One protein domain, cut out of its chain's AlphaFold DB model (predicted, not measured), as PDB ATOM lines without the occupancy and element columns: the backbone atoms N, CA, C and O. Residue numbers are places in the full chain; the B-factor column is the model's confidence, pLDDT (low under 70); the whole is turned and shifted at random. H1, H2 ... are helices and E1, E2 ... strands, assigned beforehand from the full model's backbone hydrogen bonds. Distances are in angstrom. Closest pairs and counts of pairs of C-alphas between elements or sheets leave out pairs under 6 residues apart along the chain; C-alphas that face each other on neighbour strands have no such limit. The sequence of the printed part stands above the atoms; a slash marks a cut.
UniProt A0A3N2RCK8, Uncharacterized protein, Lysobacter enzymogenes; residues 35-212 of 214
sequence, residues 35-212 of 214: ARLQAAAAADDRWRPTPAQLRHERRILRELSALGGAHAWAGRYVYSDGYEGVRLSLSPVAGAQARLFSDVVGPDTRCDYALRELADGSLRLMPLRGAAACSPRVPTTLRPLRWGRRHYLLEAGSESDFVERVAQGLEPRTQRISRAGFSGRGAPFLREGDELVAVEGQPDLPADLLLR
ATOM      1  N   ALA A  35       6.085  32.982 -19.169       64.88
ATOM      2  CA  ALA A  35       5.478  33.619 -17.997       64.88
ATOM      3  C   ALA A  35       5.843  35.112 -17.903       64.88
ATOM      4  O   ALA A  35       5.038  35.936 -17.467       64.88
ATOM      5  N   ARG A  36       7.049  35.481 -18.351       70.50
ATOM      6  CA  ARG A  36       7.509  36.877 -18.391       70.50
ATOM      7  C   ARG A  36       6.784  37.685 -19.467       70.50
ATOM      8  O   ARG A  36       6.372  38.811 -19.198       70.50
ATOM      9  N   LEU A  37       6.592  37.099 -20.650       64.56
ATOM     10  CA  LEU A  37       5.828  37.706 -21.743       64.56
ATOM     11  C   LEU A  37       4.344  37.862 -21.379       64.56
ATOM     12  O   LEU A  37       3.774  38.926 -21.616       64.56
ATOM     13  N   GLN A  38       3.744  36.868 -20.716       61.59
ATOM     14  CA  GLN A  38       2.380  36.977 -20.183       61.59
ATOM     15  C   GLN A  38       2.255  38.092 -19.140       61.59
ATOM     16  O   GLN A  38       1.321  38.886 -19.206       61.59
ATOM     17  N   ALA A  39       3.203  38.200 -18.203       64.25
ATOM     18  CA  ALA A  39       3.194  39.261 -17.197       64.25
ATOM     19  C   ALA A  39       3.349  40.660 -17.820       64.25
ATOM     20  O   ALA A  39       2.659  41.593 -17.410       64.25
ATOM     21  N   ALA A  40       4.209  40.806 -18.834       64.00
ATOM     22  CA  ALA A  40       4.381  42.061 -19.563       64.00
ATOM     23  C   ALA A  40       3.123  42.445 -20.360       64.00
ATOM     24  O   ALA A  40       2.716  43.604 -20.342       64.00
ATOM     25  N   ALA A  41       2.467  41.475 -21.002       60.53
ATOM     26  CA  ALA A  41       1.232  41.712 -21.742       60.53
ATOM     27  C   ALA A  41       0.035  42.004 -20.814       60.53
ATOM     28  O   ALA A  41      -0.814  42.828 -21.142       60.53
ATOM     29  N   ALA A  42      -0.008  41.394 -19.625       59.97
ATOM     30  CA  ALA A  42      -1.007  41.681 -18.592       59.97
ATOM     31  C   ALA A  42      -0.822  43.060 -17.928       59.97
ATOM     32  O   ALA A  42      -1.774  43.603 -17.360       59.97
ATOM     33  N   ALA A  43       0.389  43.624 -17.983       61.31
ATOM     34  CA  ALA A  43       0.696  44.964 -17.487       61.31
ATOM     35  C   ALA A  43       0.346  46.081 -18.491       61.31
ATOM     36  O   ALA A  43       0.342  47.252 -18.114       61.31
ATOM     37  N   ASP A  44       0.039  45.741 -19.746       64.38
ATOM     38  CA  ASP A  44      -0.386  46.700 -20.765       64.38
ATOM     39  C   ASP A  44      -1.894  46.983 -20.633       64.38
ATOM     40  O   ASP A  44      -2.754  46.157 -20.953       64.38
ATOM     41  N   ASP A  45      -2.217  48.184 -20.146       62.25
ATOM     42  CA  ASP A  45      -3.585  48.638 -19.872       62.25
ATOM     43  C   ASP A  45      -4.504  48.626 -21.102       62.25
ATOM     44  O   ASP A  45      -5.727  48.595 -20.941       62.25
ATOM     45  N   ARG A  46      -3.954  48.573 -22.326       65.12
ATOM     46  CA  ARG A  46      -4.740  48.465 -23.569       65.12
ATOM     47  C   ARG A  46      -5.585  47.195 -23.643       65.12
ATOM     48  O   ARG A  46      -6.558  47.159 -24.392       65.12
ATOM     49  N   TRP A  47      -5.242  46.180 -22.858       65.62
ATOM     50  CA  TRP A  47      -5.926  44.891 -22.854       65.62
ATOM     51  C   TRP A  47      -6.849  44.680 -21.662       65.62
ATOM     52  O   TRP A  47      -7.559  43.674 -21.591       65.62
ATOM     53  N   ARG A  48      -6.868  45.618 -20.708       75.06
ATOM     54  CA  ARG A  48      -7.798  45.524 -19.588       75.06
ATOM     55  C   ARG A  48      -9.222  45.734 -20.098       75.06
ATOM     56  O   ARG A  48      -9.487  46.702 -20.812       75.06
ATOM     57  N   PRO A  49     -10.172  44.877 -19.689       80.00
ATOM     58  CA  PRO A  49     -11.560  45.085 -20.044       80.00
ATOM     59  C   PRO A  49     -12.039  46.410 -19.456       80.00
ATOM     60  O   PRO A  49     -11.898  46.684 -18.261       80.00
ATOM     61  N   THR A  50     -12.645  47.228 -20.302       85.94
ATOM     62  CA  THR A  50     -13.235  48.493 -19.883       85.94
ATOM     63  C   THR A  50     -14.395  48.241 -18.911       85.94
ATOM     64  O   THR A  50     -15.096  47.221 -19.001       85.94
ATOM     65  N   PRO A  51     -14.712  49.195 -18.019       90.25
ATOM     66  CA  PRO A  51     -15.897  49.093 -17.169       90.25
ATOM     67  C   PRO A  51     -17.202  48.887 -17.956       90.25
ATOM     68  O   PRO A  51     -18.136  48.276 -17.440       90.25
ATOM     69  N   ALA A  52     -17.278  49.381 -19.198       89.62
ATOM     70  CA  ALA A  52     -18.423  49.172 -20.080       89.62
ATOM     71  C   ALA A  52     -18.564  47.698 -20.493       89.62
ATOM     72  O   ALA A  52     -19.635  47.129 -20.284       89.62
ATOM     73  N   GLN A  53     -17.480  47.064 -20.952       89.12
ATOM     74  CA  GLN A  53     -17.458  45.637 -21.301       89.12
ATOM     75  C   GLN A  53     -17.825  44.754 -20.099       89.12
ATOM     76  O   GLN A  53     -18.624  43.827 -20.231       89.12
ATOM     77  N   LEU A  54     -17.324  45.076 -18.900       91.88
ATOM     78  CA  LEU A  54     -17.662  44.344 -17.669       91.88
ATOM     79  C   LEU A  54     -19.124  44.535 -17.238       91.88
ATOM     80  O   LEU A  54     -19.725  43.655 -16.619       91.88
ATOM     81  N   ARG A  55     -19.717  45.708 -17.488       94.75
ATOM     82  CA  ARG A  55     -21.154  45.931 -17.244       94.75
ATOM     83  C   ARG A  55     -22.007  45.176 -18.257       94.75
ATOM     84  O   ARG A  55     -23.037  44.629 -17.868       94.75
ATOM     85  N   HIS A  56     -21.573  45.140 -19.515       93.69
ATOM     86  CA  HIS A  56     -22.259  44.422 -20.577       93.69
ATOM     87  C   HIS A  56     -22.265  42.912 -20.324       93.69
ATOM     88  O   HIS A  56     -23.339  42.313 -20.292       93.69
ATOM     89  N   GLU A  57     -21.105  42.330 -20.006       94.44
ATOM     90  CA  GLU A  57     -20.971  40.920 -19.619       94.44
ATOM     91  C   GLU A  57     -21.912  40.573 -18.462       94.44
ATOM     92  O   GLU A  57     -22.705  39.641 -18.549       94.44
ATOM     93  N   ARG A  58     -21.904  41.378 -17.392       97.19
ATOM     94  CA  ARG A  58     -22.801  41.166 -16.246       97.19
ATOM     95  C   ARG A  58     -24.281  41.229 -16.625       97.19
ATOM     96  O   ARG A  58     -25.083  40.541 -16.002       97.19
ATOM     97  N   ARG A  59     -24.662  42.057 -17.601       97.69
ATOM     98  CA  ARG A  59     -26.045  42.131 -18.092       97.69
ATOM     99  C   ARG A  59     -26.426  40.858 -18.848       97.69
ATOM    100  O   ARG A  59     -27.467  40.296 -18.529       97.69
ATOM    101  N   ILE A  60     -25.561  40.386 -19.749       97.31
ATOM    102  CA  ILE A  60     -25.743  39.118 -20.472       97.31
ATOM    103  C   ILE A  60     -25.871  37.955 -19.482       97.31
ATOM    104  O   ILE A  60     -26.835  37.204 -19.531       97.31
ATOM    105  N   LEU A  61     -24.945  37.830 -18.526       96.62
ATOM    106  CA  LEU A  61     -24.949  36.716 -17.571       96.62
ATOM    107  C   LEU A  61     -26.201  36.688 -16.684       96.62
ATOM    108  O   LEU A  61     -26.720  35.611 -16.403       96.62
ATOM    109  N   ARG A  62     -26.714  37.855 -16.265       97.88
ATOM    110  CA  ARG A  62     -27.979  37.925 -15.516       97.88
ATOM    111  C   ARG A  62     -29.161  37.440 -16.348       97.88
ATOM    112  O   ARG A  62     -29.982  36.689 -15.839       97.88
ATOM    113  N   GLU A  63     -29.242  37.859 -17.606       97.25
ATOM    114  CA  GLU A  63     -30.318  37.436 -18.504       97.25
ATOM    115  C   GLU A  63     -30.240  35.936 -18.805       97.25
ATOM    116  O   GLU A  63     -31.232  35.230 -18.662       97.25
ATOM    117  N   LEU A  64     -29.048  35.419 -19.115       96.75
ATOM    118  CA  LEU A  64     -28.834  33.987 -19.330       96.75
ATOM    119  C   LEU A  64     -29.223  33.147 -18.113       96.75
ATOM    120  O   LEU A  64     -29.840  32.093 -18.266       96.75
ATOM    121  N   SER A  65     -28.902  33.624 -16.908       95.62
ATOM    122  CA  SER A  65     -29.326  32.972 -15.670       95.62
ATOM    123  C   SER A  65     -30.848  32.967 -15.517       95.62
ATOM    124  O   SER A  65     -31.395  31.970 -15.056       95.62
ATOM    125  N   ALA A  66     -31.529  34.050 -15.897       95.75
ATOM    126  CA  ALA A  66     -32.987  34.141 -15.832       95.75
ATOM    127  C   ALA A  66     -33.682  33.238 -16.868       95.75
ATOM    128  O   ALA A  66     -34.750  32.704 -16.590       95.75
ATOM    129  N   LEU A  67     -33.066  33.028 -18.037       94.12
ATOM    130  CA  LEU A  67     -33.588  32.150 -19.092       94.12
ATOM    131  C   LEU A  67     -33.456  30.653 -18.768       94.12
ATOM    132  O   LEU A  67     -34.097  29.834 -19.426       94.12
ATOM    133  N   GLY A  68     -32.595  30.268 -17.818       87.75
ATOM    134  CA  GLY A  68     -32.450  28.875 -17.367       87.75
ATOM    135  C   GLY A  68     -32.061  27.879 -18.468       87.75
ATOM    136  O   GLY A  68     -32.320  26.688 -18.348       87.75
ATOM    137  N   GLY A  69     -31.483  28.360 -19.570       82.25
ATOM    138  CA  GLY A  69     -31.102  27.534 -20.713       82.25
ATOM    139  C   GLY A  69     -32.229  27.177 -21.693       82.25
ATOM    140  O   GLY A  69     -31.933  26.542 -22.706       82.25
ATOM    141  N   ALA A  70     -33.470  27.618 -21.449       84.56
ATOM    142  CA  ALA A  70     -34.652  27.263 -22.245       84.56
ATOM    143  C   ALA A  70     -34.755  27.983 -23.602       84.56
ATOM    144  O   ALA A  70     -35.511  27.564 -24.475       84.56
ATOM    145  N   HIS A  71     -34.014  29.076 -23.788       92.62
ATOM    146  CA  HIS A  71     -34.028  29.826 -25.041       92.62
ATOM    147  C   HIS A  71     -33.352  29.040 -26.173       92.62
ATOM    148  O   HIS A  71     -32.302  28.438 -25.953       92.62
ATOM    149  N   ALA A  72     -33.906  29.125 -27.387       92.31
ATOM    150  CA  ALA A  72     -33.482  28.325 -28.543       92.31
ATOM    151  C   ALA A  72     -31.983  28.446 -28.874       92.31
ATOM    152  O   ALA A  72     -31.338  27.455 -29.207       92.31
ATOM    153  N   TRP A  73     -31.424  29.652 -28.755       95.31
ATOM    154  CA  TRP A  73     -30.023  29.939 -29.088       95.31
ATOM    155  C   TRP A  73     -29.257  30.726 -28.013       95.31
ATOM    156  O   TRP A  73     -28.059  30.958 -28.161       95.31
ATOM    157  N   ALA A  74     -29.912  31.189 -26.940       97.25
ATOM    158  CA  ALA A  74     -29.223  32.034 -25.962       97.25
ATOM    159  C   ALA A  74     -28.326  31.176 -25.076       97.25
ATOM    160  O   ALA A  74     -28.752  30.150 -24.544       97.25
ATOM    161  N   GLY A  75     -27.087  31.596 -24.862       97.12
ATOM    162  CA  GLY A  75     -26.153  30.817 -24.066       97.12
ATOM    163  C   GLY A  75     -24.723  31.301 -24.177       97.12
ATOM    164  O   GLY A  75     -24.426  32.321 -24.802       97.12
ATOM    165  N   ARG A  76     -23.832  30.538 -23.547       96.00
ATOM    166  CA  ARG A  76     -22.390  30.667 -23.733       96.00
ATOM    167  C   ARG A  76     -21.933  29.543 -24.634       96.00
ATOM    168  O   ARG A  76     -22.306  28.400 -24.403       96.00
ATOM    169  N   TYR A  77     -21.134  29.888 -25.624       93.81
ATOM    170  CA  TYR A  77     -20.638  28.983 -26.638       93.81
ATOM    171  C   TYR A  77     -19.130  29.115 -26.732       93.81
ATOM    172  O   TYR A  77     -18.593  30.216 -26.595       93.81
ATOM    173  N   VAL A  78     -18.446  28.001 -26.950       89.81
ATOM    174  CA  VAL A  78     -16.992  27.959 -27.028       89.81
ATOM    175  C   VAL A  78     -16.568  27.287 -28.319       89.81
ATOM    176  O   VAL A  78     -17.116  26.268 -28.733       89.81
ATOM    177  N   TYR A  79     -15.554  27.884 -28.922       85.56
ATOM    178  CA  TYR A  79     -14.746  27.308 -29.978       85.56
ATOM    179  C   TYR A  79     -13.271  27.419 -29.572       85.56
ATOM    180  O   TYR A  79     -12.870  28.416 -28.966       85.56
ATOM    181  N   SER A  80     -12.467  26.410 -29.907       78.69
ATOM    182  CA  SER A  80     -11.009  26.478 -29.825       78.69
ATOM    183  C   SER A  80     -10.361  25.578 -30.873       78.69
ATOM    184  O   SER A  80     -10.838  24.472 -31.128       78.69
ATOM    185  N   ASP A  81      -9.255  26.045 -31.451       73.44
ATOM    186  CA  ASP A  81      -8.376  25.253 -32.320       73.44
ATOM    187  C   ASP A  81      -7.208  24.602 -31.555       73.44
ATOM    188  O   ASP A  81      -6.323  24.009 -32.168       73.44
ATOM    189  N   GLY A  82      -7.210  24.691 -30.220       71.31
ATOM    190  CA  GLY A  82      -6.148  24.193 -29.348       71.31
ATOM    191  C   GLY A  82      -5.043  25.199 -29.025       71.31
ATOM    192  O   GLY A  82      -4.255  24.925 -28.125       71.31
ATOM    193  N   TYR A  83      -5.000  26.351 -29.699       72.94
ATOM    194  CA  TYR A  83      -4.039  27.431 -29.423       72.94
ATOM    195  C   TYR A  83      -4.737  28.756 -29.125       72.94
ATOM    196  O   TYR A  83      -4.326  29.530 -28.258       72.94
ATOM    197  N   GLU A  84      -5.805  29.018 -29.861       78.12
ATOM    198  CA  GLU A  84      -6.692  30.149 -29.697       78.12
ATOM    199  C   GLU A  84      -8.117  29.640 -29.497       78.12
ATOM    200  O   GLU A  84      -8.491  28.513 -29.844       78.12
ATOM    201  N   GLY A  85      -8.947  30.487 -28.914       81.88
ATOM    202  CA  GLY A  85     -10.350  30.197 -28.758       81.88
ATOM    203  C   GLY A  85     -11.178  31.448 -28.586       81.88
ATOM    204  O   GLY A  85     -10.696  32.558 -28.351       81.88
ATOM    205  N   VAL A  86     -12.473  31.246 -28.756       86.88
ATOM    206  CA  VAL A  86     -13.476  32.286 -28.623       86.88
ATOM    207  C   VAL A  86     -14.581  31.738 -27.743       86.88
ATOM    208  O   VAL A  86     -15.168  30.695 -28.025       86.88
ATOM    209  N   ARG A  87     -14.891  32.480 -26.683       91.19
ATOM    210  CA  ARG A  87     -16.115  32.307 -25.913       91.19
ATOM    211  C   ARG A  87     -17.099  33.381 -26.338       91.19
ATOM    212  O   ARG A  87     -16.852  34.565 -26.118       91.19
ATOM    213  N   LEU A  88     -18.223  32.970 -26.896       93.56
ATOM    214  CA  LEU A  88     -19.306  33.847 -27.305       93.56
ATOM    215  C   LEU A  88     -20.458  33.732 -26.307       93.56
ATOM    216  O   LEU A  88     -20.950  32.642 -26.044       93.56
ATOM    217  N   SER A  89     -20.884  34.852 -25.733       96.44
ATOM    218  CA  SER A  89     -22.072  34.922 -24.876       96.44
ATOM    219  C   SER A  89     -23.169  35.662 -25.630       96.44
ATOM    220  O   SER A  89     -22.961  36.816 -26.001       96.44
ATOM    221  N   LEU A  90     -24.303  35.003 -25.871       97.56
ATOM    222  CA  LEU A  90     -25.419  35.521 -26.665       97.56
ATOM    223  C   LEU A  90     -26.679  35.671 -25.819       97.56
ATOM    224  O   LEU A  90     -27.089  34.717 -25.166       97.56
ATOM    225  N   SER A  91     -27.310  36.840 -25.887       97.19
ATOM    226  CA  SER A  91     -28.475  37.217 -25.091       97.19
ATOM    227  C   SER A  91     -29.541  37.904 -25.959       97.19
ATOM    228  O   SER A  91     -29.186  38.845 -26.675       97.19
ATOM    229  N   PRO A  92     -30.825  37.507 -25.883       95.94
ATOM    230  CA  PRO A  92     -31.929  38.119 -26.636       95.94
ATOM    231  C   PRO A  92     -32.048  39.628 -26.460       95.94
ATOM    232  O   PRO A  92     -32.211  40.352 -27.439       95.94
ATOM    233  N   VAL A  93     -31.928  40.114 -25.226       96.06
ATOM    234  CA  VAL A  93     -32.122  41.530 -24.897       96.06
ATOM    235  C   VAL A  93     -30.789  42.251 -24.747       96.06
ATOM    236  O   VAL A  93     -30.608  43.359 -25.253       96.06
ATOM    237  N   ALA A  94     -29.835  41.654 -24.032       96.06
ATOM    238  CA  ALA A  94     -28.589  42.330 -23.700       96.06
ATOM    239  C   ALA A  94     -27.627  42.467 -24.887       96.06
ATOM    240  O   ALA A  94     -26.786  43.365 -24.815       96.06
ATOM    241  N   GLY A  95     -27.763  41.644 -25.934       95.75
ATOM    242  CA  GLY A  95     -26.854  41.582 -27.077       95.75
ATOM    243  C   GLY A  95     -25.851  40.436 -26.957       95.75
ATOM    244  O   GLY A  95     -26.153  39.376 -26.410       95.75
ATOM    245  N   ALA A  96     -24.646  40.636 -27.484       95.50
ATOM    246  CA  ALA A  96     -23.620  39.606 -27.520       95.50
ATOM    247  C   ALA A  96     -22.242  40.132 -27.112       95.50
ATOM    248  O   ALA A  96     -21.909  41.296 -27.335       95.50
ATOM    249  N   GLN A  97     -21.424  39.255 -26.536       93.94
ATOM    250  CA  GLN A  97     -20.022  39.540 -26.251       93.94
ATOM    251  C   GLN A  97     -19.146  38.348 -26.628       93.94
ATOM    252  O   GLN A  97     -19.412  37.225 -26.201       93.94
ATOM    253  N   ALA A  98     -18.079  38.602 -27.383       91.75
ATOM    254  CA  ALA A  98     -17.017  37.633 -27.608       91.75
ATOM    255  C   ALA A  98     -15.831  37.934 -26.687       91.75
ATOM    256  O   ALA A  98     -15.424  39.088 -26.539       91.75
ATOM    257  N   ARG A  99     -15.275  36.888 -26.084       89.50
ATOM    258  CA  ARG A  99     -13.994  36.900 -25.380       89.50
ATOM    259  C   ARG A  99     -13.054  35.976 -26.132       89.50
ATOM    260  O   ARG A  99     -13.274  34.765 -26.155       89.50
ATOM    261  N   LEU A 100     -12.046  36.564 -26.750       85.00
ATOM    262  CA  LEU A 100     -10.946  35.834 -27.354       85.00
ATOM    263  C   LEU A 100      -9.968  35.447 -26.261       85.00
ATOM    264  O   LEU A 100      -9.769  36.221 -25.329       85.00
ATOM    265  N   PHE A 101      -9.395  34.264 -26.371       80.25
ATOM    266  CA  PHE A 101      -8.343  33.791 -25.487       80.25
ATOM    267  C   PHE A 101      -7.320  33.020 -26.310       80.25
ATOM    268  O   PHE A 101      -7.663  32.394 -27.314       80.25
ATOM    269  N   SER A 102      -6.060  33.083 -25.903       77.19
ATOM    270  CA  SER A 102      -4.983  32.313 -26.509       77.19
ATOM    271  C   SER A 102      -4.023  31.848 -25.433       77.19
ATOM    272  O   SER A 102      -3.682  32.607 -24.528       77.19
ATOM    273  N   ASP A 103      -3.540  30.620 -25.578       64.56
ATOM    274  CA  ASP A 103      -2.492  30.084 -24.712       64.56
ATOM    275  C   ASP A 103      -1.094  30.583 -25.139       64.56
ATOM    276  O   ASP A 103      -0.115  30.405 -24.412       64.56
ATOM    277  N   VAL A 104      -0.999  31.243 -26.304       65.75
ATOM    278  CA  VAL A 104       0.255  31.689 -26.937       65.75
ATOM    279  C   VAL A 104       0.290  33.207 -27.157       65.75
ATOM    280  O   VAL A 104       1.328  33.837 -26.950       65.75
ATOM    281  N   VAL A 105      -0.824  33.811 -27.577       55.62
ATOM    282  CA  VAL A 105      -0.879  35.192 -28.076       55.62
ATOM    283  C   VAL A 105      -1.670  36.091 -27.134       55.62
ATOM    284  O   VAL A 105      -2.884  36.212 -27.257       55.62
ATOM    285  N   GLY A 106      -0.949  36.797 -26.263       60.25
ATOM    286  CA  GLY A 106      -1.446  37.988 -25.574       60.25
ATOM    287  C   GLY A 106      -2.726  37.804 -24.734       60.25
ATOM    288  O   GLY A 106      -3.243  36.708 -24.559       60.25
ATOM    289  N   PRO A 107      -3.210  38.886 -24.117       63.72
ATOM    290  CA  PRO A 107      -4.341  38.844 -23.195       63.72
ATOM    291  C   PRO A 107      -5.706  38.796 -23.897       63.72
ATOM    292  O   PRO A 107      -5.878  39.208 -25.047       63.72
ATOM    293  N   ASP A 108      -6.702  38.338 -23.141       72.19
ATOM    294  CA  ASP A 108      -8.059  38.100 -23.621       72.19
ATOM    295  C   ASP A 108      -8.763  39.370 -24.120       72.19
ATOM    296  O   ASP A 108      -9.247  40.197 -23.337       72.19
ATOM    297  N   THR A 109      -8.896  39.501 -25.438       81.00
ATOM    298  CA  THR A 109      -9.624  40.618 -26.051       81.00
ATOM    299  C   THR A 109     -11.134  40.419 -25.922       81.00
ATOM    300  O   THR A 109     -11.649  39.315 -26.109       81.00
ATOM    301  N   ARG A 110     -11.866  41.500 -25.619       87.25
ATOM    302  CA  ARG A 110     -13.331  41.490 -25.494       87.25
ATOM    303  C   ARG A 110     -14.009  42.387 -26.513       87.25
ATOM    304  O   ARG A 110     -13.574  43.506 -26.766       87.25
ATOM    305  N   CYS A 111     -15.131  41.908 -27.027       87.56
ATOM    306  CA  CYS A 111     -15.793  42.480 -28.185       87.56
ATOM    307  C   CYS A 111     -17.295  42.492 -27.964       87.56
ATOM    308  O   CYS A 111     -17.892  41.433 -27.790       87.56
ATOM    309  N   ASP A 112     -17.891  43.679 -27.970       91.25
ATOM    310  CA  ASP A 112     -19.322  43.854 -27.752       91.25
ATOM    311  C   ASP A 112     -20.057  43.967 -29.091       91.25
ATOM    312  O   ASP A 112     -19.618  44.668 -30.007       91.25
ATOM    313  N   TYR A 113     -21.202  43.302 -29.191       92.62
ATOM    314  CA  TYR A 113     -22.034  43.276 -30.387       92.62
ATOM    315  C   TYR A 113     -23.491  43.552 -30.022       92.62
ATOM    316  O   TYR A 113     -24.012  43.047 -29.024       92.62
ATOM    317  N   ALA A 114     -24.171  44.314 -30.876       93.25
ATOM    318  CA  ALA A 114     -25.612  44.210 -30.990       93.25
ATOM    319  C   ALA A 114     -25.938  42.915 -31.736       93.25
ATOM    320  O   ALA A 114     -25.209  42.493 -32.636       93.25
ATOM    321  N   LEU A 115     -27.042  42.297 -31.342       95.06
ATOM    322  CA  LEU A 115     -27.501  41.030 -31.876       95.06
ATOM    323  C   LEU A 115     -28.865  41.245 -32.519       95.06
ATOM    324  O   LEU A 115     -29.727  41.904 -31.937       95.06
ATOM    325  N   ARG A 116     -29.048  40.713 -33.723       96.06
ATOM    326  CA  ARG A 116     -30.333  40.725 -34.416       96.06
ATOM    327  C   ARG A 116     -30.612  39.347 -34.987       96.06
ATOM    328  O   ARG A 116     -29.803  38.833 -35.749       96.06
ATOM    329  N   GLU A 117     -31.775  38.805 -34.669       96.38
ATOM    330  CA  GLU A 117     -32.299  37.620 -35.338       96.38
ATOM    331  C   GLU A 117     -32.844  38.006 -36.723       96.38
ATOM    332  O   GLU A 117     -33.464  39.060 -36.911       96.38
ATOM    333  N   LEU A 118     -32.510  37.198 -37.721       96.62
ATOM    334  CA  LEU A 118     -32.936  37.322 -39.106       96.62
ATOM    335  C   LEU A 118     -34.161  36.428 -39.350       96.62
ATOM    336  O   LEU A 118     -34.489  35.562 -38.546       96.62
ATOM    337  N   ALA A 119     -34.858  36.648 -40.466       94.50
ATOM    338  CA  ALA A 119     -36.104  35.938 -40.774       94.50
ATOM    339  C   ALA A 119     -35.920  34.423 -40.992       94.50
ATOM    340  O   ALA A 119     -36.878  33.669 -40.869       94.50
ATOM    341  N   ASP A 120     -34.703  33.988 -41.311       92.06
ATOM    342  CA  ASP A 120     -34.300  32.590 -41.485       92.06
ATOM    343  C   ASP A 120     -33.846  31.924 -40.168       92.06
ATOM    344  O   ASP A 120     -33.364  30.793 -40.187       92.06
ATOM    345  N   GLY A 121     -33.958  32.621 -39.029       92.69
ATOM    346  CA  GLY A 121     -33.480  32.163 -37.719       92.69
ATOM    347  C   GLY A 121     -31.977  32.359 -37.493       92.69
ATOM    348  O   GLY A 121     -31.468  32.051 -36.413       92.69
ATOM    349  N   SER A 122     -31.247  32.896 -38.476       95.81
ATOM    350  CA  SER A 122     -29.835  33.239 -38.315       95.81
ATOM    351  C   SER A 122     -29.662  34.472 -37.421       95.81
ATOM    352  O   SER A 122     -30.510  35.357 -37.340       95.81
ATOM    353  N   LEU A 123     -28.513  34.579 -36.769       96.69
ATOM    354  CA  LEU A 123     -28.148  35.651 -35.854       96.69
ATOM    355  C   LEU A 123     -27.086  36.548 -36.485       96.69
ATOM    356  O   LEU A 123     -25.969  36.113 -36.757       96.69
ATOM    357  N   ARG A 124     -27.400  37.828 -36.681       95.56
ATOM    358  CA  ARG A 124     -26.464  38.847 -37.162       95.56
ATOM    359  C   ARG A 124     -25.798  39.559 -35.985       95.56
ATOM    360  O   ARG A 124     -26.468  40.236 -35.203       95.56
ATOM    361  N   LEU A 125     -24.472  39.460 -35.908       93.00
ATOM    362  CA  LEU A 125     -23.622  40.207 -34.983       93.00
ATOM    363  C   LEU A 125     -23.189  41.533 -35.610       93.00
ATOM    364  O   LEU A 125     -22.557  41.572 -36.666       93.00
ATOM    365  N   MET A 126     -23.511  42.635 -34.937       91.25
ATOM    366  CA  MET A 126     -23.173  43.995 -35.355       91.25
ATOM    367  C   MET A 126     -22.222  44.605 -34.319       91.25
ATOM    368  O   MET A 126     -22.657  44.866 -33.196       91.25
ATOM    369  N   PRO A 127     -20.935  44.816 -34.644       87.88
ATOM    370  CA  PRO A 127     -19.964  45.326 -33.680       87.88
ATOM    371  C   PRO A 127     -20.375  46.693 -33.112       87.88
ATOM    372  O   PRO A 127     -20.751  47.600 -33.856       87.88
ATOM    373  N   LEU A 128     -20.285  46.860 -31.792       85.00
ATOM    374  CA  LEU A 128     -20.570  48.130 -31.122       85.00
ATOM    375  C   LEU A 128     -19.283  48.965 -31.008       85.00
ATOM    376  O   LEU A 128     -18.384  48.572 -30.283       85.00
ATOM    377  N   ARG A 129     -19.236  50.115 -31.713       64.25
ATOM    378  CA  ARG A 129     -18.201  51.192 -31.734       64.25
ATOM    379  C   ARG A 129     -16.721  50.758 -31.790       64.25
ATOM    380  O   ARG A 129     -16.206  50.125 -30.883       64.25
ATOM    381  N   GLY A 130     -15.974  51.235 -32.793       54.41
ATOM    382  CA  GLY A 130     -14.498  51.141 -32.836       54.41
ATOM    383  C   GLY A 130     -13.925  49.737 -33.074       54.41
ATOM    384  O   GLY A 130     -12.740  49.599 -33.356       54.41
ATOM    385  N   ALA A 131     -14.763  48.705 -33.033       49.00
ATOM    386  CA  ALA A 131     -14.424  47.358 -33.443       49.00
ATOM    387  C   ALA A 131     -14.368  47.276 -34.979       49.00
ATOM    388  O   ALA A 131     -15.327  46.859 -35.630       49.00
ATOM    389  N   ALA A 132     -13.218  47.620 -35.571       50.56
ATOM    390  CA  ALA A 132     -12.759  46.824 -36.709       50.56
ATOM    391  C   ALA A 132     -12.904  45.355 -36.283       50.56
ATOM    392  O   ALA A 132     -12.525  45.053 -35.151       50.56
ATOM    393  N   ALA A 133     -13.564  44.523 -37.104       54.12
ATOM    394  CA  ALA A 133     -14.014  43.171 -36.757       54.12
ATOM    395  C   ALA A 133     -13.077  42.527 -35.734       54.12
ATOM    396  O   ALA A 133     -11.936  42.194 -36.040       54.12
ATOM    397  N   CYS A 134     -13.565  42.470 -34.497       63.12
ATOM    398  CA  CYS A 134     -12.754  42.328 -33.294       63.12
ATOM    399  C   CYS A 134     -11.841  41.085 -33.319       63.12
ATOM    400  O   CYS A 134     -10.795  41.033 -32.684       63.12
ATOM    401  N   SER A 135     -12.221  40.110 -34.142       66.94
ATOM    402  CA  SER A 135     -11.310  39.217 -34.838       66.94
ATOM    403  C   SER A 135     -12.011  38.687 -36.091       66.94
ATOM    404  O   SER A 135     -13.235  38.513 -36.056       66.94
ATOM    405  N   PRO A 136     -11.286  38.348 -37.174       66.06
ATOM    406  CA  PRO A 136     -11.852  37.566 -38.274       66.06
ATOM    407  C   PRO A 136     -12.376  36.187 -37.832       66.06
ATOM    408  O   PRO A 136     -13.066  35.534 -38.607       66.06
ATOM    409  N   ARG A 137     -12.064  35.741 -36.604       73.38
ATOM    410  CA  ARG A 137     -12.512  34.463 -36.032       73.38
ATOM    411  C   ARG A 137     -13.940  34.475 -35.484       73.38
ATOM    412  O   ARG A 137     -14.455  33.408 -35.176       73.38
ATOM    413  N   VAL A 138     -14.570  35.642 -35.317       83.50
ATOM    414  CA  VAL A 138     -15.981  35.726 -34.899       83.50
ATOM    415  C   VAL A 138     -16.836  35.974 -36.142       83.50
ATOM    416  O   VAL A 138     -16.794  37.089 -36.673       83.50
ATOM    417  N   PRO A 139     -17.610  34.981 -36.621       87.81
ATOM    418  CA  PRO A 139     -18.475  35.170 -37.775       87.81
ATOM    419  C   PRO A 139     -19.496  36.277 -37.529       87.81
ATOM    420  O   PRO A 139     -20.025  36.426 -36.431       87.81
ATOM    421  N   THR A 140     -19.803  37.059 -38.561       89.50
ATOM    422  CA  THR A 140     -20.797  38.144 -38.442       89.50
ATOM    423  C   THR A 140     -22.234  37.647 -38.549       89.50
ATOM    424  O   THR A 140     -23.148  38.346 -38.115       89.50
ATOM    425  N   THR A 141     -22.441  36.456 -39.108       93.56
ATOM    426  CA  THR A 141     -23.736  35.779 -39.149       93.56
ATOM    427  C   THR A 141     -23.552  34.357 -38.646       93.56
ATOM    428  O   THR A 141     -22.680  33.640 -39.137       93.56
ATOM    429  N   LEU A 142     -24.365  33.970 -37.670       94.69
ATOM    430  CA  LEU A 142     -24.328  32.661 -37.037       94.69
ATOM    431  C   LEU A 142     -25.669  31.958 -37.203       94.69
ATOM    432  O   LEU A 142     -26.703  32.573 -36.979       94.69
ATOM    433  N   ARG A 143     -25.666  30.673 -37.526       94.94
ATOM    434  CA  ARG A 143     -26.865  29.845 -37.577       94.94
ATOM    435  C   ARG A 143     -26.924  28.953 -36.336       94.94
ATOM    436  O   ARG A 143     -26.017  28.138 -36.144       94.94
ATOM    437  N   PRO A 144     -27.951  29.087 -35.481       95.75
ATOM    438  CA  PRO A 144     -28.213  28.110 -34.435       95.75
ATOM    439  C   PRO A 144     -28.522  26.746 -35.051       95.75
ATOM    440  O   PRO A 144     -29.318  26.648 -35.981       95.75
ATOM    441  N   LEU A 145     -27.898  25.698 -34.522       94.25
ATOM    442  CA  LEU A 145     -28.133  24.318 -34.934       94.25
ATOM    443  C   LEU A 145     -28.337  23.453 -33.692       94.25
ATOM    444  O   LEU A 145     -27.623  23.602 -32.698       94.25
ATOM    445  N   ARG A 146     -29.284  22.517 -33.754       93.06
ATOM    446  CA  ARG A 146     -29.480  21.512 -32.707       93.06
ATOM    447  C   ARG A 146     -29.064  20.134 -33.194       93.06
ATOM    448  O   ARG A 146     -29.330  19.772 -34.331       93.06
ATOM    449  N   TRP A 147     -28.467  19.349 -32.305       92.25
ATOM    450  CA  TRP A 147     -28.285  17.915 -32.510       92.25
ATOM    451  C   TRP A 147     -28.733  17.182 -31.250       92.25
ATOM    452  O   TRP A 147     -28.040  17.159 -30.228       92.25
ATOM    453  N   GLY A 148     -29.971  16.690 -31.292       91.25
ATOM    454  CA  GLY A 148     -30.681  16.221 -30.106       91.25
ATOM    455  C   GLY A 148     -30.770  17.320 -29.039       91.25
ATOM    456  O   GLY A 148     -31.463  18.334 -29.188       91.25
ATOM    457  N   ARG A 149     -30.054  17.111 -27.930       91.75
ATOM    458  CA  ARG A 149     -29.994  18.052 -26.801       91.75
ATOM    459  C   ARG A 149     -28.858  19.070 -26.899       91.75
ATOM    460  O   ARG A 149     -28.887  20.035 -26.141       91.75
ATOM    461  N   ARG A 150     -27.893  18.863 -27.797       92.69
ATOM    462  CA  ARG A 150     -26.761  19.773 -27.979       92.69
ATOM    463  C   ARG A 150     -27.134  20.961 -28.854       92.69
ATOM    464  O   ARG A 150     -27.910  20.824 -29.802       92.69
ATOM    465  N   HIS A 151     -26.533  22.103 -28.552       94.31
ATOM    466  CA  HIS A 151     -26.707  23.357 -29.267       94.31
ATOM    467  C   HIS A 151     -25.373  23.827 -29.825       94.31
ATOM    468  O   HIS A 151     -24.376  23.947 -29.110       94.31
ATOM    469  N   TYR A 152     -25.406  24.192 -31.095       94.12
ATOM    470  CA  TYR A 152     -24.274  24.707 -31.834       94.12
ATOM    471  C   TYR A 152     -24.600  26.081 -32.405       94.12
ATOM    472  O   TYR A 152     -25.765  26.435 -32.607       94.12
ATOM    473  N   LEU A 153     -23.550  26.834 -32.704       94.44
ATOM    474  CA  LEU A 153     -23.610  27.977 -33.603       94.44
ATOM    475  C   LEU A 153     -22.638  27.720 -34.745       94.44
ATOM    476  O   LEU A 153     -21.447  27.509 -34.509       94.44
ATOM    477  N   LEU A 154     -23.154  27.746 -35.966       92.38
ATOM    478  CA  LEU A 154     -22.366  27.629 -37.187       92.38
ATOM    479  C   LEU A 154     -22.181  29.002 -37.818       92.38
ATOM    480  O   LEU A 154     -23.029  29.871 -37.645       92.38
ATOM    481  N   GLU A 155     -21.110  29.207 -38.574       91.38
ATOM    482  CA  GLU A 155     -21.072  30.330 -39.509       91.38
ATOM    483  C   GLU A 155     -22.117  30.081 -40.605       91.38
ATOM    484  O   GLU A 155     -22.301  28.954 -41.062       91.38
ATOM    485  N   ALA A 156     -22.854  31.117 -41.009       89.00
ATOM    486  CA  ALA A 156     -23.825  30.952 -42.086       89.00
ATOM    487  C   ALA A 156     -23.115  30.498 -43.377       89.00
ATOM    488  O   ALA A 156     -22.194  31.172 -43.839       89.00
ATOM    489  N   GLY A 157     -23.553  29.374 -43.954       88.00
ATOM    490  CA  GLY A 157     -22.931  28.757 -45.126       88.00
ATOM    491  C   GLY A 157     -21.850  27.715 -44.814       88.00
ATOM    492  O   GLY A 157     -21.305  27.135 -45.750       88.00
ATOM    493  N   SER A 158     -21.531  27.457 -43.538       89.25
ATOM    494  CA  SER A 158     -20.530  26.457 -43.132       89.25
ATOM    495  C   SER A 158     -21.137  25.106 -42.721       89.25
ATOM    496  O   SER A 158     -20.504  24.325 -42.011       89.25
ATOM    497  N   GLU A 159     -22.376  24.807 -43.121       89.50
ATOM    498  CA  GLU A 159     -23.061  23.562 -42.753       89.50
ATOM    499  C   GLU A 159     -22.377  22.320 -43.345       89.50
ATOM    500  O   GLU A 159     -22.310  21.282 -42.688       89.50
ATOM    501  N   SER A 160     -21.818  22.428 -44.556       87.88
ATOM    502  CA  SER A 160     -21.045  21.334 -45.168       87.88
ATOM    503  C   SER A 160     -19.771  21.022 -44.379       87.88
ATOM    504  O   SER A 160     -19.488  19.850 -44.134       87.88
ATOM    505  N   ASP A 161     -19.055  22.050 -43.913       85.19
ATOM    506  CA  ASP A 161     -17.841  21.884 -43.101       85.19
ATOM    507  C   ASP A 161     -18.164  21.217 -41.759       85.19
ATOM    508  O   ASP A 161     -17.397  20.397 -41.250       85.19
ATOM    509  N   PHE A 162     -19.318  21.550 -41.173       87.56
ATOM    510  CA  PHE A 162     -19.793  20.899 -39.956       87.56
ATOM    511  C   PHE A 162     -20.028  19.402 -40.182       87.56
ATOM    512  O   PHE A 162     -19.532  18.585 -39.409       87.56
ATOM    513  N   VAL A 163     -20.730  19.038 -41.255       88.88
ATOM    514  CA  VAL A 163     -21.000  17.640 -41.621       88.88
ATOM    515  C   VAL A 163     -19.712  16.855 -41.850       88.88
ATOM    516  O   VAL A 163     -19.559  15.763 -41.307       88.88
ATOM    517  N   GLU A 164     -18.751  17.427 -42.576       84.62
ATOM    518  CA  GLU A 164     -17.450  16.793 -42.802       84.62
ATOM    519  C   GLU A 164     -16.713  16.531 -41.480       84.62
ATOM    520  O   GLU A 164     -16.216  15.427 -41.239       84.62
ATOM    521  N   ARG A 165     -16.704  17.509 -40.568       81.38
ATOM    522  CA  ARG A 165     -16.098  17.349 -39.237       81.38
ATOM    523  C   ARG A 165     -16.781  16.259 -38.423       81.38
ATOM    524  O   ARG A 165     -16.099  15.506 -37.729       81.38
ATOM    525  N   VAL A 166     -18.108  16.169 -38.489       85.31
ATOM    526  CA  VAL A 166     -18.863  15.109 -37.816       85.31
ATOM    527  C   VAL A 166     -18.473  13.737 -38.365       85.31
ATOM    528  O   VAL A 166     -18.146  12.856 -37.568       85.31
ATOM    529  N   ALA A 167     -18.433  13.575 -39.690       83.88
ATOM    530  CA  ALA A 167     -18.040  12.325 -40.344       83.88
ATOM    531  C   ALA A 167     -16.604  11.898 -39.980       83.88
ATOM    532  O   ALA A 167     -16.323  10.716 -39.797       83.88
ATOM    533  N   GLN A 168     -15.701  12.862 -39.787       79.12
ATOM    534  CA  GLN A 168     -14.321  12.623 -39.353       79.12
ATOM    535  C   GLN A 168     -14.178  12.362 -37.840       79.12
ATOM    536  O   GLN A 168     -13.071  12.134 -37.353       79.12
ATOM    537  N   GLY A 169     -15.267  12.426 -37.064       79.75
ATOM    538  CA  GLY A 169     -15.219  12.309 -35.604       79.75
ATOM    539  C   GLY A 169     -14.562  13.507 -34.905       79.75
ATOM    540  O   GLY A 169     -14.177  13.400 -33.741       79.75
ATOM    541  N   LEU A 170     -14.445  14.641 -35.604       75.19
ATOM    542  CA  LEU A 170     -13.849  15.904 -35.148       75.19
ATOM    543  C   LEU A 170     -14.894  16.928 -34.677       75.19
ATOM    544  O   LEU A 170     -14.589  18.109 -34.500       75.19
ATOM    545  N   GLU A 171     -16.136  16.491 -34.487       72.88
ATOM    546  CA  GLU A 171     -17.146  17.271 -33.775       72.88
ATOM    547  C   GLU A 171     -16.599  17.678 -32.389       72.88
ATOM    548  O   GLU A 171     -15.894  16.873 -31.771       72.88
ATOM    549  N   PRO A 172     -16.856  18.905 -31.888       65.50
ATOM    550  CA  PRO A 172     -16.261  19.364 -30.636       65.50
ATOM    551  C   PRO A 172     -16.656  18.460 -29.460       65.50
ATOM    552  O   PRO A 172     -17.741  18.559 -28.901       65.50
ATOM    553  N   ARG A 173     -15.760  17.556 -29.058       58.88
ATOM    554  CA  ARG A 173     -16.001  16.592 -27.979       58.88
ATOM    555  C   ARG A 173     -14.927  16.714 -26.929       58.88
ATOM    556  O   ARG A 173     -13.855  16.146 -27.098       58.88
ATOM    557  N   THR A 174     -15.235  17.377 -25.814       47.38
ATOM    558  CA  THR A 174     -14.531  17.331 -24.505       47.38
ATOM    559  C   THR A 174     -13.031  17.645 -24.458       47.38
ATOM    560  O   THR A 174     -12.495  17.934 -23.391       47.38
ATOM    561  N   GLN A 175     -12.327  17.654 -25.580       47.12
ATOM    562  CA  GLN A 175     -10.962  18.100 -25.657       47.12
ATOM    563  C   GLN A 175     -11.052  19.597 -25.900       47.12
ATOM    564  O   GLN A 175     -11.397  20.050 -26.987       47.12
ATOM    565  N   ARG A 176     -10.680  20.369 -24.876       46.22
ATOM    566  CA  ARG A 176     -10.302  21.792 -24.971       46.22
ATOM    567  C   ARG A 176      -9.314  22.099 -26.113       46.22
ATOM    568  O   ARG A 176      -9.005  23.254 -26.350       46.22
ATOM    569  N   ILE A 177      -8.820  21.064 -26.783       45.03
ATOM    570  CA  ILE A 177      -7.888  21.058 -27.886       45.03
ATOM    571  C   ILE A 177      -8.513  20.144 -28.943       45.03
ATOM    572  O   ILE A 177      -8.481  18.922 -28.794       45.03
ATOM    573  N   SER A 178      -9.080  20.701 -30.016       45.72
ATOM    574  CA  SER A 178      -9.222  19.920 -31.248       45.72
ATOM    575  C   SER A 178      -7.808  19.497 -31.639       45.72
ATOM    576  O   SER A 178      -7.016  20.322 -32.081       45.72
ATOM    577  N   ARG A 179      -7.444  18.225 -31.425       41.78
ATOM    578  CA  ARG A 179      -6.111  17.688 -31.779       41.78
ATOM    579  C   ARG A 179      -5.793  17.792 -33.270       41.78
ATOM    580  O   ARG A 179      -4.654  17.571 -33.668       41.78
ATOM    581  N   ALA A 180      -6.782  18.138 -34.079       43.22
ATOM    582  CA  ALA A 180      -6.592  18.506 -35.457       43.22
ATOM    583  C   ALA A 180      -6.508  20.033 -35.555       43.22
ATOM    584  O   ALA A 180      -7.508  20.739 -35.378       43.22
ATOM    585  N   GLY A 181      -5.293  20.523 -35.813       43.12
ATOM    586  CA  GLY A 181      -5.053  21.897 -36.219       43.12
ATOM    587  C   GLY A 181      -5.816  22.169 -37.507       43.12
ATOM    588  O   GLY A 181      -5.367  21.827 -38.591       43.12
ATOM    589  N   PHE A 182      -6.986  22.775 -37.372       44.88
ATOM    590  CA  PHE A 182      -7.732  23.338 -38.481       44.88
ATOM    591  C   PHE A 182      -8.112  24.755 -38.085       44.88
ATOM    592  O   PHE A 182      -9.229  25.043 -37.650       44.88
ATOM    593  N   SER A 183      -7.116  25.629 -38.210       46.16
ATOM    594  CA  SER A 183      -7.276  27.073 -38.285       46.16
ATOM    595  C   SER A 183      -8.109  27.387 -39.528       46.16
ATOM    596  O   SER A 183      -7.585  27.472 -40.637       46.16
ATOM    597  N   GLY A 184      -9.421  27.498 -39.364       51.75
ATOM    598  CA  GLY A 184     -10.323  27.778 -40.469       51.75
ATOM    599  C   GLY A 184     -11.607  28.420 -39.981       51.75
ATOM    600  O   GLY A 184     -12.119  28.080 -38.914       51.75
ATOM    601  N   ARG A 185     -12.119  29.353 -40.788       53.25
ATOM    602  CA  ARG A 185     -13.520  29.793 -40.749       53.25
ATOM    603  C   ARG A 185     -14.446  28.565 -40.812       53.25
ATOM    604  O   ARG A 185     -14.016  27.508 -41.267       53.25
ATOM    605  N   GLY A 186     -15.676  28.684 -40.319       60.91
ATOM    606  CA  GLY A 186     -16.646  27.580 -40.348       60.91
ATOM    607  C   GLY A 186     -16.544  26.523 -39.238       60.91
ATOM    608  O   GLY A 186     -17.319  25.568 -39.233       60.91
ATOM    609  N   ALA A 187     -15.639  26.664 -38.263       75.50
ATOM    610  CA  ALA A 187     -15.649  25.771 -37.107       75.50
ATOM    611  C   ALA A 187     -16.866  26.046 -36.192       75.50
ATOM    612  O   ALA A 187     -17.131  27.206 -35.862       75.50
ATOM    613  N   PRO A 188     -17.600  25.003 -35.760       87.19
ATOM    614  CA  PRO A 188     -18.784  25.170 -34.927       87.19
ATOM    615  C   PRO A 188     -18.414  25.643 -33.521       87.19
ATOM    616  O   PRO A 188     -17.476  25.131 -32.905       87.19
ATOM    617  N   PHE A 189     -19.213  26.550 -32.967       90.81
ATOM    618  CA  PHE A 189     -19.206  26.794 -31.532       90.81
ATOM    619  C   PHE A 189     -20.172  25.826 -30.856       90.81
ATOM    620  O   PHE A 189     -21.307  25.683 -31.304       90.81
ATOM    621  N   LEU A 190     -19.757  25.218 -29.749       92.25
ATOM    622  CA  LEU A 190     -20.602  24.351 -28.928       92.25
ATOM    623  C   LEU A 190     -21.025  25.090 -27.660       92.25
ATOM    624  O   LEU A 190     -20.212  25.797 -27.058       92.25
ATOM    625  N   ARG A 191     -22.287  24.953 -27.252       93.88
ATOM    626  CA  ARG A 191     -22.768  25.537 -25.995       93.88
ATOM    627  C   ARG A 191     -22.017  24.926 -24.812       93.88
ATOM    628  O   ARG A 191     -21.878  23.712 -24.730       93.88
ATOM    629  N   GLU A 192     -21.543  25.758 -23.888       91.31
ATOM    630  CA  GLU A 192     -20.828  25.283 -22.700       91.31
ATOM    631  C   GLU A 192     -21.705  24.324 -21.883       91.31
ATOM    632  O   GLU A 192     -22.810  24.687 -21.476       91.31
ATOM    633  N   GLY A 193     -21.178  23.130 -21.613       89.31
ATOM    634  CA  GLY A 193     -21.848  22.031 -20.922       89.31
ATOM    635  C   GLY A 193     -22.391  20.960 -21.871       89.31
ATOM    636  O   GLY A 193     -22.499  19.798 -21.471       89.31
ATOM    637  N   ASP A 194     -22.676  21.305 -23.131       91.31
ATOM    638  CA  ASP A 194     -23.231  20.359 -24.103       91.31
ATOM    639  C   ASP A 194     -22.179  19.334 -24.571       91.31
ATOM    640  O   ASP A 194     -22.542  18.265 -25.060       91.31
ATOM    641  N   GLU A 195     -20.883  19.576 -24.333       86.06
ATOM    642  CA  GLU A 195     -19.812  18.604 -24.590       86.06
ATOM    643  C   GLU A 195     -19.944  17.319 -23.763       86.06
ATOM    644  O   GLU A 195     -19.442  16.271 -24.172       86.06
ATOM    645  N   LEU A 196     -20.629  17.390 -22.616       87.19
ATOM    646  CA  LEU A 196     -20.869  16.260 -21.714       87.19
ATOM    647  C   LEU A 196     -22.171  15.512 -22.029       87.19
ATOM    648  O   LEU A 196     -22.439  14.457 -21.457       87.19
ATOM    649  N   VAL A 197     -23.002  16.062 -22.910       87.88
ATOM    650  CA  VAL A 197     -24.304  15.493 -23.262       87.88
ATOM    651  C   VAL A 197     -24.105  14.494 -24.391       87.88
ATOM    652  O   VAL A 197     -23.412  14.803 -25.350       87.88
ATOM    653  N   ALA A 198     -24.685  13.299 -24.319       84.94
ATOM    654  CA  ALA A 198     -24.621  12.360 -25.438       84.94
ATOM    655  C   ALA A 198     -25.356  12.919 -26.667       84.94
ATOM    656  O   ALA A 198     -26.351  13.638 -26.548       84.94
ATOM    657  N   VAL A 199     -24.847  12.592 -27.850       84.62
ATOM    658  CA  VAL A 199     -25.503  12.934 -29.110       84.62
ATOM    659  C   VAL A 199     -26.514  11.846 -29.448       84.62
ATOM    660  O   VAL A 199     -26.166  10.668 -29.445       84.62
ATOM    661  N   GLU A 200     -27.744  12.242 -29.761       84.62
ATOM    662  CA  GLU A 200     -28.827  11.342 -30.161       84.62
ATOM    663  C   GLU A 200     -29.486  11.867 -31.442       84.62
ATOM    664  O   GLU A 200     -29.667  13.076 -31.608       84.62
ATOM    665  N   GLY A 201     -29.863  10.949 -32.335       89.06
ATOM    666  CA  GLY A 201     -30.514  11.274 -33.604       89.06
ATOM    667  C   GLY A 201     -29.583  11.942 -34.618       89.06
ATOM    668  O   GLY A 201     -28.366  11.757 -34.583       89.06
ATOM    669  N   GLN A 202     -30.169  12.716 -35.528       89.25
ATOM    670  CA  GLN A 202     -29.469  13.478 -36.566       89.25
ATOM    671  C   GLN A 202     -29.454  14.978 -36.213       89.25
ATOM    672  O   GLN A 202     -30.335  15.441 -35.478       89.25
ATOM    673  N   PRO A 203     -28.449  15.746 -36.676       91.00
ATOM    674  CA  PRO A 203     -28.461  17.196 -36.526       91.00
ATOM    675  C   PRO A 203     -29.608  17.804 -37.344       91.00
ATOM    676  O   PRO A 203     -30.021  17.248 -38.356       91.00
ATOM    677  N   ASP A 204     -30.111  18.957 -36.915       91.19
ATOM    678  CA  ASP A 204     -31.189  19.701 -37.577       91.19
ATOM    679  C   ASP A 204     -30.683  20.409 -38.850       91.19
ATOM    680  O   ASP A 204     -30.545  21.633 -38.920       91.19
ATOM    681  N   LEU A 205     -30.303  19.600 -39.839       90.50
ATOM    682  CA  LEU A 205     -29.753  20.017 -41.124       90.50
ATOM    683  C   LEU A 205     -30.668  19.596 -42.283       90.50
ATOM    684  O   LEU A 205     -31.409  18.619 -42.170       90.50
ATOM    685  N   PRO A 206     -30.588  20.299 -43.427       89.12
ATOM    686  CA  PRO A 206     -31.201  19.856 -44.674       89.12
ATOM    687  C   PRO A 206     -30.854  18.401 -45.030       89.12
ATOM    688  O   PRO A 206     -29.723  17.951 -44.838       89.12
ATOM    689  N   ALA A 207     -31.830  17.671 -45.577       89.12
ATOM    690  CA  ALA A 207     -31.708  16.238 -45.858       89.12
ATOM    691  C   ALA A 207     -30.542  15.896 -46.804       89.12
ATOM    692  O   ALA A 207     -29.891  14.871 -46.635       89.12
ATOM    693  N   ASP A 208     -30.234  16.768 -47.765       89.75
ATOM    694  CA  ASP A 208     -29.112  16.610 -48.693       89.75
ATOM    695  C   ASP A 208     -27.743  16.628 -47.993       89.75
ATOM    696  O   ASP A 208     -26.810  15.957 -48.438       89.75
ATOM    697  N   LEU A 209     -27.628  17.352 -46.879       88.56
ATOM    698  CA  LEU A 209     -26.426  17.363 -46.050       88.56
ATOM    699  C   LEU A 209     -26.362  16.150 -45.117       88.56
ATOM    700  O   LEU A 209     -25.273  15.637 -44.866       88.56
ATOM    701  N   LEU A 210     -27.511  15.665 -44.640       87.62
ATOM    702  CA  LEU A 210     -27.590  14.488 -43.772       87.62
ATOM    703  C   LEU A 210     -27.145  13.200 -44.471       87.62
ATOM    704  O   LEU A 210     -26.483  12.382 -43.841       87.62
ATOM    705  N   LEU A 211     -27.404  13.059 -45.774       85.88
ATOM    706  CA  LEU A 211     -26.950  11.911 -46.578       85.88
ATOM    707  C   LEU A 211     -25.424  11.722 -46.592       85.88
ATOM    708  O   LEU A 211     -24.940  10.662 -46.964       85.88
ATOM    709  N   ARG A 212     -24.649  12.748 -46.224       82.50
ATOM    710  CA  ARG A 212     -23.179  12.675 -46.155       82.50
ATOM    711  C   ARG A 212     -22.664  12.175 -44.799       82.50
ATOM    712  O   ARG A 212     -21.452  12.102 -44.613       82.50
TER     713      ARG A 212
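AT A GLANCE: This is residues 35 to 212 of the 214 residues of an uncharacterized protein of Lysobacter enzymogenes (UniProt A0A3N2RCK8). What is the main picture? One closed barrel of eight strands, E1 to E8, makes the core, and the longest helix, H2, packs slantwise on its outside. H1 lies off the barrel at one end of the longest axis, and H3 and H4 lie toward the other end. What are its make-up and size? The printed part has 178 residues, with four named helices and eight named strands in the order H1 H2 E1 E2 E3 E4 E5 E6 E7 H3 E8 H4; the class is mixed and the barrel is antiparallel. It is compact, with a radius of gyration of the C-alphas of 16.5 A, and spans 51 by 35 by 28 A.

HOW THE PARTS SIT: How does the ring run? It goes through E1, residues 75 to 80, E2, 84 to 91, E3, 95 to 102, E4, 110 to 117, E5, 123 to 127, E6, 141 to 147, E7, 150 to 155, and E8, 189 to 191, back to E1. E1 to E7 form a meander, each strand the antiparallel neighbour of the one before. Which backbone atoms pair? Within hydrogen-bond range are N 77 and O 88 at 2.8 A, N 87 and O 99 at 2.8 A, N 98 and O 111 at 2.9 A, and N 114 and O 126 at 2.8 A. Further round are N 123 and O 142 at 2.7 A, N 145 and O 152 at 3.0 A, N 153 and O 189 at 2.9 A, and N 78 and O 190 at 2.8 A. Where is the longest helix? H2, residues 51 to 67, is on the barrel and outside it, at a height over the sheet of 8.6 A; its closest C-alphas to E2 are those of Ile 60 and Ser 91, 5.7 A. It lies over E2 and E4, only just not over E1 and E3 with 2 C-alphas on each, and runs slantwise to the strands, at 44 degrees to E4 on the local plane. And the other helices? H3, residues 159 to 167, is on the barrel and touches H4, residues 207 to 210, closest at the C-alphas of Ser 160 and Leu 209, 6.7 A. H4 and H1, residues 35 to 42, are not on the barrel. Every O i to N i+4 pair is within hydrogen-bond range in H1, H2 and H3, and H4 is too short for one.

IN THESE COORDINATES: Where do the elements begin and end? H1 begins at C-alpha 35, (5.478, 33.619, -17.997), E1 at C-alpha 75, (-26.153, 30.817, -24.066), and H4 ends at C-alpha 210, (-27.590, 14.488, -43.772). Which are long? From first to last C-alpha H2 measures 24.6 A, E3 23.8 A, E2 23.4 A and E4 21.7 A.

THE WHOLE: How far does it reach? The two C-alphas farthest apart, of Arg 36 and Ala 207, are 52.1 A apart, and the printed part has no cut. Which links are long? Those from E5 to E6, H3 to E8 and E8 to H4. Where is confidence low? The mean pLDDT of the printed part is 82.0, and under 70 are residue 35 and residues 37 to 47, 103 to 107, 129 to 136 and 172 to 186.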